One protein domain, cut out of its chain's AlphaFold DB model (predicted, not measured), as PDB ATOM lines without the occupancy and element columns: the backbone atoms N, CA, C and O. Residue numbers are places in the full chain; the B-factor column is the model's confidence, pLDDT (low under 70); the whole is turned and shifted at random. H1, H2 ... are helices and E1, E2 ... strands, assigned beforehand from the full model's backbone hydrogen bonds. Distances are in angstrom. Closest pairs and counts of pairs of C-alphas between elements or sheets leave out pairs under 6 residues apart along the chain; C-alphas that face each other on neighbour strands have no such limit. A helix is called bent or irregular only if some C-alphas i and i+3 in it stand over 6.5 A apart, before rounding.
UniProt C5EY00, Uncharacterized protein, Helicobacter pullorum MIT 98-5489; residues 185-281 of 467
ATOM      1  N   VAL A 185     -40.796  -3.890 -12.986       84.69
ATOM      2  CA  VAL A 185     -41.386  -2.598 -13.325       84.69
ATOM      3  C   VAL A 185     -42.563  -2.347 -12.403       84.69
ATOM      4  O   VAL A 185     -43.378  -3.237 -12.183       84.69
ATOM      5  N   GLN A 186     -42.662  -1.132 -11.871       86.81
ATOM      6  CA  GLN A 186     -43.812  -0.689 -11.096       86.81
ATOM      7  C   GLN A 186     -44.146   0.741 -11.493       86.81
ATOM      8  O   GLN A 186     -43.375   1.669 -11.240       86.81
ATOM      9  N   THR A 187     -45.326   0.924 -12.071       88.06
ATOM     10  CA  THR A 187     -45.823   2.250 -12.420       88.06
ATOM     11  C   THR A 187     -46.393   2.970 -11.203       88.06
ATOM     12  O   THR A 187     -46.707   2.370 -10.168       88.06
ATOM     13  N   SER A 188     -46.538   4.288 -11.333       84.62
ATOM     14  CA  SER A 188     -47.218   5.113 -10.344       84.62
ATOM     15  C   SER A 188     -48.187   6.068 -11.016       84.62
ATOM     16  O   SER A 188     -47.846   6.749 -11.977       84.62
ATOM     17  N   THR A 189     -49.379   6.188 -10.440       82.81
ATOM     18  CA  THR A 189     -50.384   7.176 -10.852       82.81
ATOM     19  C   THR A 189     -50.013   8.597 -10.416       82.81
ATOM     20  O   THR A 189     -50.590   9.579 -10.889       82.81
ATOM     21  N   THR A 190     -49.032   8.733  -9.515       85.12
ATOM     22  CA  THR A 190     -48.520  10.027  -9.069       85.12
ATOM     23  C   THR A 190     -47.496  10.558 -10.051       85.12
ATOM     24  O   THR A 190     -46.566   9.840 -10.422       85.12
ATOM     25  N   LYS A 191     -47.587  11.848 -10.372       85.38
ATOM     26  CA  LYS A 191     -46.619  12.490 -11.256       85.38
ATOM     27  C   LYS A 191     -45.167  12.332 -10.770       85.38
ATOM     28  O   LYS A 191     -44.903  12.503  -9.567       85.38
ATOM     29  N   PRO A 192     -44.218  12.085 -11.686       84.75
ATOM     30  CA  PRO A 192     -42.803  12.078 -11.356       84.75
ATOM     31  C   PRO A 192     -42.358  13.447 -10.826       84.75
ATOM     32  O   PRO A 192     -42.851  14.505 -11.228       84.75
ATOM     33  N   GLN A 193     -41.430  13.422  -9.872       81.69
ATOM     34  CA  GLN A 193     -40.861  14.620  -9.253       81.69
ATOM     35  C   GLN A 193     -39.528  14.971  -9.922       81.69
ATOM     36  O   GLN A 193     -38.826  14.090 -10.406       81.69
ATOM     37  N   ASN A 194     -39.148  16.251  -9.894       81.75
ATOM     38  CA  ASN A 194     -37.871  16.751 -10.430       81.75
ATOM     39  C   ASN A 194     -37.660  16.556 -11.947       81.75
ATOM     40  O   ASN A 194     -36.522  16.484 -12.402       81.75
ATOM     41  N   VAL A 195     -38.738  16.518 -12.736       84.44
ATOM     42  CA  VAL A 195     -38.649  16.556 -14.206       84.44
ATOM     43  C   VAL A 195     -38.131  17.930 -14.651       84.44
ATOM     44  O   VAL A 195     -38.615  18.956 -14.159       84.44
ATOM     45  N   SER A 196     -37.147  17.952 -15.555       85.94
ATOM     46  CA  SER A 196     -36.538  19.195 -16.042       85.94
ATOM     47  C   SER A 196     -37.506  20.003 -16.917       85.94
ATOM     48  O   SER A 196     -38.480  19.471 -17.453       85.94
ATOM     49  N   GLU A 197     -37.264  21.309 -17.051       84.62
ATOM     50  CA  GLU A 197     -38.124  22.179 -17.867       84.62
ATOM     51  C   GLU A 197     -38.032  21.844 -19.358       84.62
ATOM     52  O   GLU A 197     -39.013  22.006 -20.081       84.62
ATOM     53  N   GLU A 198     -36.892  21.334 -19.820       84.62
ATOM     54  CA  GLU A 198     -36.723  20.866 -21.195       84.62
ATOM     55  C   GLU A 198     -37.691  19.714 -21.490       84.62
ATOM     56  O   GLU A 198     -38.426  19.771 -22.469       84.62
ATOM     57  N   VAL A 199     -37.781  18.728 -20.591       85.38
ATOM     58  CA  VAL A 199     -38.665  17.561 -20.760       85.38
ATOM     59  C   VAL A 199     -40.143  17.936 -20.632       85.38
ATOM     60  O   VAL A 199     -40.985  17.392 -21.338       85.38
ATOM     61  N   LYS A 200     -40.491  18.906 -19.776       85.88
ATOM     62  CA  LYS A 200     -41.877  19.408 -19.673       85.88
ATOM     63  C   LYS A 200     -42.371  20.062 -20.960       85.88
ATOM     64  O   LYS A 200     -43.561  19.996 -21.260       85.88
ATOM     65  N   ASN A 201     -41.464  20.722 -21.678       85.25
ATOM     66  CA  ASN A 201     -41.757  21.436 -22.917       85.25
ATOM     67  C   ASN A 201     -41.466  20.605 -24.173       85.25
ATOM     68  O   ASN A 201     -41.668  21.113 -25.277       85.25
ATOM     69  N   ALA A 202     -41.006  19.363 -24.013       86.69
ATOM     70  CA  ALA A 202     -40.732  18.465 -25.121       86.69
ATOM     71  C   ALA A 202     -41.988  18.210 -25.967       86.69
ATOM     72  O   ALA A 202     -43.137  18.383 -25.521       86.69
ATOM     73  N   TYR A 203     -41.752  17.824 -27.220       86.81
ATOM     74  CA  TYR A 203     -42.823  17.390 -28.098       86.81
ATOM     75  C   TYR A 203     -43.473  16.132 -27.518       86.81
ATOM     76  O   TYR A 203     -42.792  15.239 -27.026       86.81
ATOM     77  N   ASN A 204     -44.805  16.094 -27.526       89.62
ATOM     78  CA  ASN A 204     -45.558  14.941 -27.059       89.62
ATOM     79  C   ASN A 204     -46.498  14.490 -28.183       89.62
ATOM     80  O   ASN A 204     -47.456  15.209 -28.481       89.62
ATOM     81  N   PRO A 205     -46.258  13.321 -28.800       86.94
ATOM     82  CA  PRO A 205     -47.075  12.840 -29.911       86.94
ATOM     83  C   PRO A 205     -48.513  12.489 -29.500       86.94
ATOM     84  O   PRO A 205     -49.387  12.408 -30.358       86.94
ATOM     85  N   LEU A 206     -48.776  12.311 -28.200       90.00
ATOM     86  CA  LEU A 206     -50.093  11.985 -27.646       90.00
ATOM     87  C   LEU A 206     -50.858  13.224 -27.140       90.00
ATOM     88  O   LEU A 206     -51.935  13.093 -26.552       90.00
ATOM     89  N   GLU A 207     -50.312  14.430 -27.328       90.62
ATOM     90  CA  GLU A 207     -50.982  15.688 -26.987       90.62
ATOM     91  C   GLU A 207     -52.185  15.941 -27.905       90.62
ATOM     92  O   GLU A 207     -52.050  16.010 -29.127       90.62
ATOM     93  N   VAL A 208     -53.361  16.147 -27.309       86.94
ATOM     94  CA  VAL A 208     -54.585  16.484 -28.048       86.94
ATOM     95  C   VAL A 208     -54.539  17.946 -28.469       86.94
ATOM     96  O   VAL A 208     -54.529  18.844 -27.621       86.94
ATOM     97  N   LYS A 209     -54.581  18.208 -29.778       83.50
ATOM     98  CA  LYS A 209     -54.672  19.580 -30.293       83.50
ATOM     99  C   LYS A 209     -56.111  20.093 -30.214       83.50
ATOM    100  O   LYS A 209     -57.079  19.341 -30.335       83.50
ATOM    101  N   GLU A 210     -56.279  21.404 -30.031       69.44
ATOM    102  CA  GLU A 210     -57.613  22.017 -30.020       69.44
ATOM    103  C   GLU A 210     -58.378  21.706 -31.322       69.44
ATOM    104  O   GLU A 210     -57.947  22.065 -32.417       69.44
ATOM    105  N   GLY A 211     -59.542  21.056 -31.195       60.97
ATOM    106  CA  GLY A 211     -60.410  20.693 -32.322       60.97
ATOM    107  C   GLY A 211     -60.170  19.300 -32.911       60.97
ATOM    108  O   GLY A 211     -60.842  18.935 -33.879       60.97
ATOM    109  N   GLU A 212     -59.258  18.516 -32.341       71.38
ATOM    110  CA  GLU A 212     -59.003  17.134 -32.742       71.38
ATOM    111  C   GLU A 212     -60.071  16.187 -32.163       71.38
ATOM    112  O   GLU A 212     -60.459  16.295 -30.997       71.38
ATOM    113  N   ASN A 213     -60.600  15.278 -32.991       65.19
ATOM    114  CA  ASN A 213     -61.560  14.275 -32.526       65.19
ATOM    115  C   ASN A 213     -60.801  13.160 -31.809       65.19
ATOM    116  O   ASN A 213     -60.055  12.413 -32.436       65.19
ATOM    117  N   ILE A 214     -61.045  13.032 -30.508       69.94
ATOM    118  CA  ILE A 214     -60.524  11.937 -29.694       69.94
ATOM    119  C   ILE A 214     -61.162  10.632 -30.185       69.94
ATOM    120  O   ILE A 214     -62.386  10.538 -30.319       69.94
ATOM    121  N   ALA A 215     -60.330   9.638 -30.496       70.12
ATOM    122  CA  ALA A 215     -60.804   8.319 -30.898       70.12
ATOM    123  C   ALA A 215     -61.646   7.686 -29.775       70.12
ATOM    124  O   ALA A 215     -61.340   7.851 -28.598       70.12
ATOM    125  N   GLN A 216     -62.696   6.936 -30.128       69.75
ATOM    126  CA  GLN A 216     -63.552   6.268 -29.131       69.75
ATOM    127  C   GLN A 216     -62.793   5.243 -28.277       69.75
ATOM    128  O   GLN A 216     -63.166   5.009 -27.132       69.75
ATOM    129  N   ASN A 217     -61.711   4.680 -28.817       83.50
ATOM    130  CA  ASN A 217     -60.848   3.710 -28.147       83.50
ATOM    131  C   ASN A 217     -59.603   4.403 -27.578       83.50
ATOM    132  O   ASN A 217     -58.478   3.990 -27.846       83.50
ATOM    133  N   ALA A 218     -59.790   5.509 -26.862       86.75
ATOM    134  CA  ALA A 218     -58.690   6.237 -26.250       86.75
ATOM    135  C   ALA A 218     -59.032   6.659 -24.825       86.75
ATOM    136  O   ALA A 218     -60.178   6.971 -24.501       86.75
ATOM    137  N   VAL A 219     -58.005   6.694 -23.983       89.44
ATOM    138  CA  VAL A 219     -58.095   7.221 -22.625       89.44
ATOM    139  C   VAL A 219     -57.482   8.610 -22.618       89.44
ATOM    140  O   VAL A 219     -56.329   8.787 -23.014       89.44
ATOM    141  N   SER A 220     -58.248   9.598 -22.158       90.38
ATOM    142  CA  SER A 220     -57.784  10.982 -22.064       90.38
ATOM    143  C   SER A 220     -57.666  11.448 -20.620       90.38
ATOM    144  O   SER A 220     -58.569  11.248 -19.807       90.38
ATOM    145  N   PHE A 221     -56.563  12.123 -20.312       92.50
ATOM    146  CA  PHE A 221     -56.303  12.725 -19.008       92.50
ATOM    147  C   PHE A 221     -55.405  13.953 -19.156       92.50
ATOM    148  O   PHE A 221     -54.780  14.181 -20.189       92.50
ATOM    149  N   VAL A 222     -55.344  14.771 -18.107       91.56
ATOM    150  CA  VAL A 222     -54.399  15.889 -18.045       91.56
ATOM    151  C   VAL A 222     -53.095  15.380 -17.452       91.56
ATOM    152  O   VAL A 222     -53.072  14.861 -16.333       91.56
ATOM    153  N   ASP A 223     -52.008  15.550 -18.191       91.75
ATOM    154  CA  ASP A 223     -50.677  15.339 -17.661       91.75
ATOM    155  C   ASP A 223     -50.322  16.471 -16.681       91.75
ATOM    156  O   ASP A 223     -50.128  17.623 -17.055       91.75
ATOM    157  N   GLU A 224     -50.212  16.133 -15.399       91.19
ATOM    158  CA  GLU A 224     -49.868  17.071 -14.327       91.19
ATOM    159  C   GLU A 224     -48.418  17.590 -14.352       91.19
ATOM    160  O   GLU A 224     -48.078  18.468 -13.547       91.19
ATOM    161  N   VAL A 225     -47.551  17.032 -15.204       89.31
ATOM    162  CA  VAL A 225     -46.156  17.457 -15.369       89.31
ATOM    163  C   VAL A 225     -46.056  18.590 -16.390       89.31
ATOM    164  O   VAL A 225     -45.526  19.649 -16.051       89.31
ATOM    165  N   SER A 226     -46.582  18.395 -17.605       87.50
ATOM    166  CA  SER A 226     -46.586  19.420 -18.665       87.50
ATOM    167  C   SER A 226     -47.811  20.346 -18.634       87.50
ATOM    168  O   SER A 226     -47.772  21.444 -19.186       87.50
ATOM    169  N   GLY A 227     -48.904  19.931 -17.988       86.81
ATOM    170  CA  GLY A 227     -50.195  20.624 -18.007       86.81
ATOM    171  C   GLY A 227     -51.013  20.399 -19.285       86.81
ATOM    172  O   GLY A 227     -52.053  21.039 -19.451       86.81
ATOM    173  N   LYS A 228     -50.554  19.522 -20.185       89.75
ATOM    174  CA  LYS A 228     -51.194  19.229 -21.473       89.75
ATOM    175  C   LYS A 228     -52.265  18.146 -21.335       89.75
ATOM    176  O   LYS A 228     -52.176  17.267 -20.477       89.75
ATOM    177  N   THR A 229     -53.276  18.192 -22.199       91.56
ATOM    178  CA  THR A 229     -54.266  17.112 -22.314       91.56
ATOM    179  C   THR A 229     -53.709  16.030 -23.223       91.56
ATOM    180  O   THR A 229     -53.408  16.294 -24.386       91.56
ATOM    181  N   ILE A 230     -53.588  14.820 -22.692       92.94
ATOM    182  CA  ILE A 230     -53.037  13.661 -23.383       92.94
ATOM    183  C   ILE A 230     -54.168  12.697 -23.714       92.94
ATOM    184  O   ILE A 230     -55.085  12.515 -22.911       92.94
ATOM    185  N   SER A 231     -54.098  12.080 -24.890       92.12
ATOM    186  CA  SER A 231     -54.992  11.004 -25.300       92.12
ATOM    187  C   SER A 231     -54.175   9.806 -25.753       92.12
ATOM    188  O   SER A 231     -53.525   9.852 -26.792       92.12
ATOM    189  N   VAL A 232     -54.246   8.719 -24.991       91.69
ATOM    190  CA  VAL A 232     -53.568   7.463 -25.312       91.69
ATOM    191  C   VAL A 232     -54.523   6.592 -26.135       91.69
ATOM    192  O   VAL A 232     -55.535   6.145 -25.583       91.69
ATOM    193  N   PRO A 233     -54.260   6.355 -27.435       89.00
ATOM    194  CA  PRO A 233     -55.026   5.391 -28.214       89.00
ATOM    195  C   PRO A 233     -54.720   3.974 -27.722       89.00
ATOM    196  O   PRO A 233     -53.568   3.637 -27.458       89.00
ATOM    197  N   LEU A 234     -55.749   3.141 -27.603       88.00
ATOM    198  CA  LEU A 234     -55.626   1.767 -27.127       88.00
ATOM    199  C   LEU A 234     -56.037   0.773 -28.214       88.00
ATOM    200  O   LEU A 234     -56.966   1.025 -28.987       88.00
ATOM    201  N   SER A 235     -55.362  -0.376 -28.252       88.44
ATOM    202  CA  SER A 235     -55.761  -1.505 -29.092       88.44
ATOM    203  C   SER A 235     -57.118  -2.058 -28.648       88.44
ATOM    204  O   SER A 235     -57.488  -1.962 -27.475       88.44
ATOM    205  N   GLU A 236     -57.871  -2.661 -29.572       88.31
ATOM    206  CA  GLU A 236     -59.184  -3.248 -29.260       88.31
ATOM    207  C   GLU A 236     -59.085  -4.295 -28.139       88.31
ATOM    208  O   GLU A 236     -59.887  -4.281 -27.208       88.31
ATOM    209  N   GLU A 237     -58.042  -5.129 -28.164       88.88
ATOM    210  CA  GLU A 237     -57.787  -6.134 -27.130       88.88
ATOM    211  C   GLU A 237     -57.555  -5.500 -25.749       88.88
ATOM    212  O   GLU A 237     -58.121  -5.946 -24.748       88.88
ATOM    213  N   ASN A 238     -56.761  -4.428 -25.681       88.94
ATOM    214  CA  ASN A 238     -56.513  -3.730 -24.423       88.94
ATOM    215  C   ASN A 238     -57.769  -3.017 -23.919       88.94
ATOM    216  O   ASN A 238     -58.031  -3.026 -22.718       88.94
ATOM    217  N   VAL A 239     -58.585  -2.448 -24.812       90.81
ATOM    218  CA  VAL A 239     -59.885  -1.873 -24.439       90.81
ATOM    219  C   VAL A 239     -60.775  -2.935 -23.800       90.81
ATOM    220  O   VAL A 239     -61.320  -2.698 -22.723       90.81
ATOM    221  N   GLU A 240     -60.894  -4.115 -24.409       91.50
ATOM    222  CA  GLU A 240     -61.694  -5.214 -23.862       91.50
ATOM    223  C   GLU A 240     -61.183  -5.671 -22.489       91.50
ATOM    224  O   GLU A 240     -61.979  -5.792 -21.553       91.50
ATOM    225  N   LYS A 241     -59.864  -5.858 -22.335       91.31
ATOM    226  CA  LYS A 241     -59.229  -6.236 -21.058       91.31
ATOM    227  C   LYS A 241     -59.491  -5.201 -19.961       91.31
ATOM    228  O   LYS A 241     -59.901  -5.554 -18.852       91.31
ATOM    229  N   LEU A 242     -59.293  -3.922 -20.272       92.06
ATOM    230  CA  LEU A 242     -59.472  -2.835 -19.313       92.06
ATOM    231  C   LEU A 242     -60.937  -2.657 -18.927       92.06
ATOM    232  O   LEU A 242     -61.240  -2.560 -17.740       92.06
ATOM    233  N   VAL A 243     -61.862  -2.688 -19.888       92.06
ATOM    234  CA  VAL A 243     -63.302  -2.613 -19.605       92.06
ATOM    235  C   VAL A 243     -63.764  -3.828 -18.796       92.06
ATOM    236  O   VAL A 243     -64.581  -3.680 -17.890       92.06
ATOM    237  N   ALA A 244     -63.222  -5.021 -19.051       92.06
ATOM    238  CA  ALA A 244     -63.561  -6.213 -18.279       92.06
ATOM    239  C   ALA A 244     -63.129  -6.114 -16.805       92.06
ATOM    240  O   ALA A 244     -63.864  -6.573 -15.928       92.06
ATOM    241  N   LYS A 245     -61.964  -5.516 -16.519       92.38
ATOM    242  CA  LYS A 245     -61.451  -5.380 -15.146       92.38
ATOM    243  C   LYS A 245     -61.981  -4.146 -14.415       92.38
ATOM    244  O   LYS A 245     -62.377  -4.248 -13.256       92.38
ATOM    245  N   PHE A 246     -61.951  -2.994 -15.075       90.81
ATOM    246  CA  PHE A 246     -62.258  -1.686 -14.496       90.81
ATOM    247  C   PHE A 246     -63.674  -1.205 -14.827       90.81
ATOM    248  O   PHE A 246     -64.062  -0.141 -14.384       90.81
ATOM    249  N   GLY A 247     -64.465  -1.940 -15.609       89.44
ATOM    250  CA  GLY A 247     -65.848  -1.582 -15.940       89.44
ATOM    251  C   GLY A 247     -65.990  -0.526 -17.042       89.44
ATOM    252  O   GLY A 247     -66.912  -0.628 -17.853       89.44
ATOM    253  N   SER A 248     -65.087   0.456 -17.120       90.31
ATOM    254  CA  SER A 248     -65.024   1.422 -18.223       90.31
ATOM    255  C   SER A 248     -63.607   1.958 -18.465       90.31
ATOM    256  O   SER A 248     -62.707   1.784 -17.642       90.31
ATOM    257  N   LEU A 249     -63.403   2.626 -19.607       89.38
ATOM    258  CA  LEU A 249     -62.124   3.267 -19.936       89.38
ATOM    259  C   LEU A 249     -61.837   4.487 -19.052       89.38
ATOM    260  O   LEU A 249     -60.679   4.771 -18.754       89.38
ATOM    261  N   GLU A 250     -62.873   5.189 -18.592       88.88
ATOM    262  CA  GLU A 250     -62.728   6.294 -17.645       88.88
ATOM    263  C   GLU A 250     -62.222   5.802 -16.286       88.88
ATOM    264  O   GLU A 250     -61.356   6.439 -15.688       88.88
ATOM    265  N   GLU A 251     -62.719   4.655 -15.813       90.62
ATOM    266  CA  GLU A 251     -62.261   4.035 -14.563       90.62
ATOM    267  C   GLU A 251     -60.846   3.445 -14.694       90.62
ATOM    268  O   GLU A 251     -60.079   3.464 -13.732       90.62
ATOM    269  N   ALA A 252     -60.450   3.011 -15.894       91.69
ATOM    270  CA  ALA A 252     -59.083   2.582 -16.199       91.69
ATOM    271  C   ALA A 252     -58.087   3.749 -16.385       91.69
ATOM    272  O   ALA A 252     -56.892   3.511 -16.574       91.69
ATOM    273  N   SER A 253     -58.544   5.007 -16.340       91.75
ATOM    274  CA  SER A 253     -57.721   6.170 -16.697       91.75
ATOM    275  C   SER A 253     -56.475   6.322 -15.825       91.75
ATOM    276  O   SER A 253     -55.379   6.522 -16.347       91.75
ATOM    277  N   ASP A 254     -56.607   6.129 -14.511       92.75
ATOM    278  CA  ASP A 254     -55.473   6.214 -13.586       92.75
ATOM    279  C   ASP A 254     -54.427   5.119 -13.850       92.75
ATOM    280  O   ASP A 254     -53.227   5.378 -13.762       92.75
ATOM    281  N   TYR A 255     -54.868   3.916 -14.229       94.12
ATOM    282  CA  TYR A 255     -53.982   2.809 -14.591       94.12
ATOM    283  C   TYR A 255     -53.178   3.131 -15.861       94.12
ATOM    284  O   TYR A 255     -51.949   3.052 -15.858       94.12
ATOM    285  N   VAL A 256     -53.844   3.593 -16.926       93.56
ATOM    286  CA  VAL A 256     -53.173   3.986 -18.181       93.56
ATOM    287  C   VAL A 256     -52.251   5.191 -17.967       93.56
ATOM    288  O   VAL A 256     -51.161   5.250 -18.532       93.56
ATOM    289  N   LYS A 257     -52.646   6.134 -17.106       94.81
ATOM    290  CA  LYS A 257     -51.816   7.276 -16.706       94.81
ATOM    291  C   LYS A 257     -50.516   6.838 -16.025       94.81
ATOM    292  O   LYS A 257     -49.483   7.462 -16.258       94.81
ATOM    293  N   GLY A 258     -50.547   5.768 -15.227       93.38
ATOM    294  CA  GLY A 258     -49.345   5.180 -14.630       93.38
ATOM    295  C   GLY A 258     -48.342   4.714 -15.685       93.38
ATOM    296  O   GLY A 258     -47.175   5.106 -15.641       93.38
ATOM    297  N   TRP A 259     -48.817   3.958 -16.676       93.94
ATOM    298  CA  TRP A 259     -48.004   3.512 -17.812       93.94
ATOM    299  C   TRP A 259     -47.486   4.669 -18.666       93.94
ATOM    300  O   TRP A 259     -46.325   4.666 -19.071       93.94
ATOM    301  N   TYR A 260     -48.305   5.701 -18.880       94.94
ATOM    302  CA  TYR A 260     -47.862   6.919 -19.552       94.94
ATOM    303  C   TYR A 260     -46.710   7.596 -18.804       94.94
ATOM    304  O   TYR A 260     -45.729   7.975 -19.436       94.94
ATOM    305  N   TYR A 261     -46.784   7.739 -17.477       93.94
ATOM    306  CA  TYR A 261     -45.697   8.355 -16.712       93.94
ATOM    307  C   TYR A 261     -44.410   7.549 -16.741       93.94
ATOM    308  O   TYR A 261     -43.331   8.139 -16.841       93.94
ATOM    309  N   ASP A 262     -44.523   6.226 -16.696       91.56
ATOM    310  CA  ASP A 262     -43.365   5.358 -16.813       91.56
ATOM    311  C   ASP A 262     -42.690   5.512 -18.182       91.56
ATOM    312  O   ASP A 262     -41.507   5.836 -18.268       91.56
ATOM    313  N   ALA A 263     -43.461   5.424 -19.263       90.38
ATOM    314  CA  ALA A 263     -42.937   5.535 -20.615       90.38
ATOM    315  C   ALA A 263     -42.399   6.948 -20.926       90.38
ATOM    316  O   ALA A 263     -41.245   7.134 -21.319       90.38
ATOM    317  N   ALA A 264     -43.207   7.980 -20.688       91.44
ATOM    318  CA  ALA A 264     -42.873   9.357 -21.030       91.44
ATOM    319  C   ALA A 264     -41.642   9.875 -20.266       91.44
ATOM    320  O   ALA A 264     -40.784  10.528 -20.867       91.44
ATOM    321  N   TYR A 265     -41.548   9.584 -18.961       91.25
ATOM    322  CA  TYR A 265     -40.560  10.200 -18.067       91.25
ATOM    323  C   TYR A 265     -39.517   9.233 -17.512       91.25
ATOM    324  O   TYR A 265     -38.342   9.601 -17.459       91.25
ATOM    325  N   ASN A 266     -39.906   8.030 -17.074       89.62
ATOM    326  CA  ASN A 266     -38.944   7.098 -16.477       89.62
ATOM    327  C   ASN A 266     -38.077   6.451 -17.553       89.62
ATOM    328  O   ASN A 266     -36.857   6.472 -17.418       89.62
ATOM    329  N   MET A 267     -38.688   5.952 -18.628       87.25
ATOM    330  CA  MET A 267     -37.974   5.432 -19.797       87.25
ATOM    331  C   MET A 267     -37.412   6.536 -20.688       87.25
ATOM    332  O   MET A 267     -36.397   6.340 -21.356       87.25
ATOM    333  N   GLY A 268     -38.050   7.707 -20.648       88.56
ATOM    334  CA  GLY A 268     -37.548   8.921 -21.270       88.56
ATOM    335  C   GLY A 268     -37.934   9.085 -22.734       88.56
ATOM    336  O   GLY A 268     -37.180   9.727 -23.454       88.56
ATOM    337  N   TYR A 269     -39.089   8.575 -23.179       89.44
ATOM    338  CA  TYR A 269     -39.556   8.783 -24.560       89.44
ATOM    339  C   TYR A 269     -39.702  10.271 -24.915       89.44
ATOM    340  O   TYR A 269     -39.331  10.666 -26.013       89.44
ATOM    341  N   LEU A 270     -40.156  11.122 -23.982       89.50
ATOM    342  CA  LEU A 270     -40.260  12.566 -24.247       89.50
ATOM    343  C   LEU A 270     -38.896  13.260 -24.321       89.50
ATOM    344  O   LEU A 270     -38.744  14.253 -25.020       89.50
ATOM    345  N   SER A 271     -37.914  12.787 -23.554       89.38
ATOM    346  CA  SER A 271     -36.557  13.341 -23.587       89.38
ATOM    347  C   SER A 271     -35.696  12.757 -24.705       89.38
ATOM    348  O   SER A 271     -34.709  13.376 -25.083       89.38
ATOM    349  N   GLY A 272     -36.030  11.547 -25.160       84.31
ATOM    350  CA  GLY A 272     -35.297  10.790 -26.168       84.31
ATOM    351  C   GLY A 272     -35.626  11.239 -27.585       84.31
ATOM    352  O   GLY A 272     -34.707  11.312 -28.391       84.31
ATOM    353  N   ASP A 273     -36.884  11.608 -27.851       85.56
ATOM    354  CA  ASP A 273     -37.334  12.202 -29.118       85.56
ATOM    355  C   ASP A 273     -36.769  13.627 -29.262       85.56
ATOM    356  O   ASP A 273     -37.385  14.639 -28.910       85.56
ATOM    357  N   SER A 274     -35.518  13.696 -29.709       83.94
ATOM    358  CA  SER A 274     -34.740  14.930 -29.774       83.94
ATOM    359  C   SER A 274     -35.121  15.759 -30.994       83.94
ATOM    360  O   SER A 274     -34.967  16.986 -30.988       83.94
ATOM    361  N   ASN A 275     -35.590  15.097 -32.052       85.06
ATOM    362  CA  ASN A 275     -36.018  15.738 -33.287       85.06
ATOM    363  C   ASN A 275     -37.506  16.172 -33.252       85.06
ATOM    364  O   ASN A 275     -37.896  17.046 -34.033       85.06
ATOM    365  N   GLY A 276     -38.293  15.650 -32.305       84.25
ATOM    366  CA  GLY A 276     -39.698  15.976 -32.087       84.25
ATOM    367  C   GLY A 276     -40.625  15.431 -33.171       84.25
ATOM    368  O   GLY A 276     -41.608  16.101 -33.507       84.25
ATOM    369  N   ASP A 277     -40.296  14.287 -33.771       82.06
ATOM    370  CA  ASP A 277     -41.096  13.664 -34.830       82.06
ATOM    371  C   ASP A 277     -42.144  12.667 -34.301       82.06
ATOM    372  O   ASP A 277     -43.031  12.244 -35.050       82.06
ATOM    373  N   GLY A 278     -42.118  12.377 -32.995       77.75
ATOM    374  CA  GLY A 278     -43.054  11.487 -32.316       77.75
ATOM    375  C   GLY A 278     -42.677  10.009 -32.369       77.75
ATOM    376  O   GLY A 278     -43.464   9.185 -31.892       77.75
ATOM    377  N   SER A 279     -41.520   9.678 -32.938       86.38
ATOM    378  CA  SER A 279     -40.941   8.337 -33.005       86.38
ATOM    379  C   SER A 279     -39.489   8.377 -32.524       86.38
ATOM    380  O   SER A 279     -38.846   9.417 -32.502       86.38
ATOM    381  N   ILE A 280     -38.962   7.233 -32.106       82.44
ATOM    382  CA  ILE A 280     -37.594   7.111 -31.613       82.44
ATOM    383  C   ILE A 280     -36.754   6.415 -32.678       82.44
ATOM    384  O   ILE A 280     -36.973   5.249 -33.002       82.44
ATOM    385  N   SER A 281     -35.765   7.127 -33.214       81.31
ATOM    386  CA  SER A 281     -34.764   6.551 -34.119       81.31
ATOM    387  C   SER A 281     -33.786   5.621 -33.388       81.31
ATOM    388  O   SER A 281     -33.734   5.586 -32.162       81.31
TER     389      SER A 281
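AT A GLANCE: This is residues 185 to 281 of the 467 residues of an uncharacterized protein of Helicobacter pullorum MIT 98-5489 (UniProt C5EY00). One helix, H3, runs along the length of the body, and the two-stranded hairpin E1 and E2 packs beside its residues 253 to 260; H2 sits near one end of H3, while the short helices H1 and H4 are by its other end. Much of the rest is loop, and under half of the residues, 44 of 97, are in named elements. The printed part has 97 residues with four named helices and two named strands, in the order H1 E1 E2 H2 H3 H4; the sheet, E1 - E2, is antiparallel and the class is mixed, helices and strands. The whole is compact, with a radius of gyration of the C-alphas of 13.5 A, and rounded, spanning 38 by 32 by 25 A.

HOW THE PARTS SIT: H1, residues 197 to 200, only just touches H4, residues 269 to 272, with 3 pairs of C-alphas within 8 A; the closest are those of Val 199 and Ser 271, 5.5 A apart. E1, residues 218 to 222, and E2, residues 229 to 233, form a hairpin, antiparallel at 160 degrees between their directions. N 219 and O 232 are within hydrogen-bond range at 3.0 A, and N 230 and O 221 at 2.8 A. H2, residues 236 to 246, and H3, residues 253 to 267, are near each other, with 5 pairs of C-alphas within 10 A. The closest C-alphas of E1 and H3 are those of Val 219 and Ser 253, 6.0 A apart; those of E2 and H3 are Val 232 and Val 256, 7.9 A apart. H3 and H4 touch only at the corner, H3 with residues 263 to 265 alone; the closest C-alphas, of Ala 264 and Leu 270, are 5.2 A apart. H1 and H2 are apart, for instance. Each O i to N i+4 pair is within hydrogen-bond range in H2, and 10 of 11 are in H3; H1 and H4 are too short for such a pair, and the one O i to N i+3 pair is within range in H1 but not in H4.

IN THESE COORDINATES: H1 begins at C-alpha 197, at (-38.124, 22.179, -17.867). E1 is 13.4 A from first to last C-alpha, E2 13.1 A and H2 15.2 A. H3, 20.0 A, begins at C-alpha 253, at (-57.721, 6.170, -16.697); it is neither bent nor irregular, but only just: C-alphas 264 and 267 are 6.4 A apart. H4, 5.0 A like H1, ends at C-alpha 272, at (-35.297, 10.790, -26.168).

THE WHOLE: The two C-alphas farthest apart, of Gly 247 and Asn 275, are 38.6 A apart. The printed part has no cut. The link from H1 to E1, 17 residues, is long. The mean pLDDT of the printed part is 87.0; residues 210 to 211, 213 to 214 and 216 are under 70.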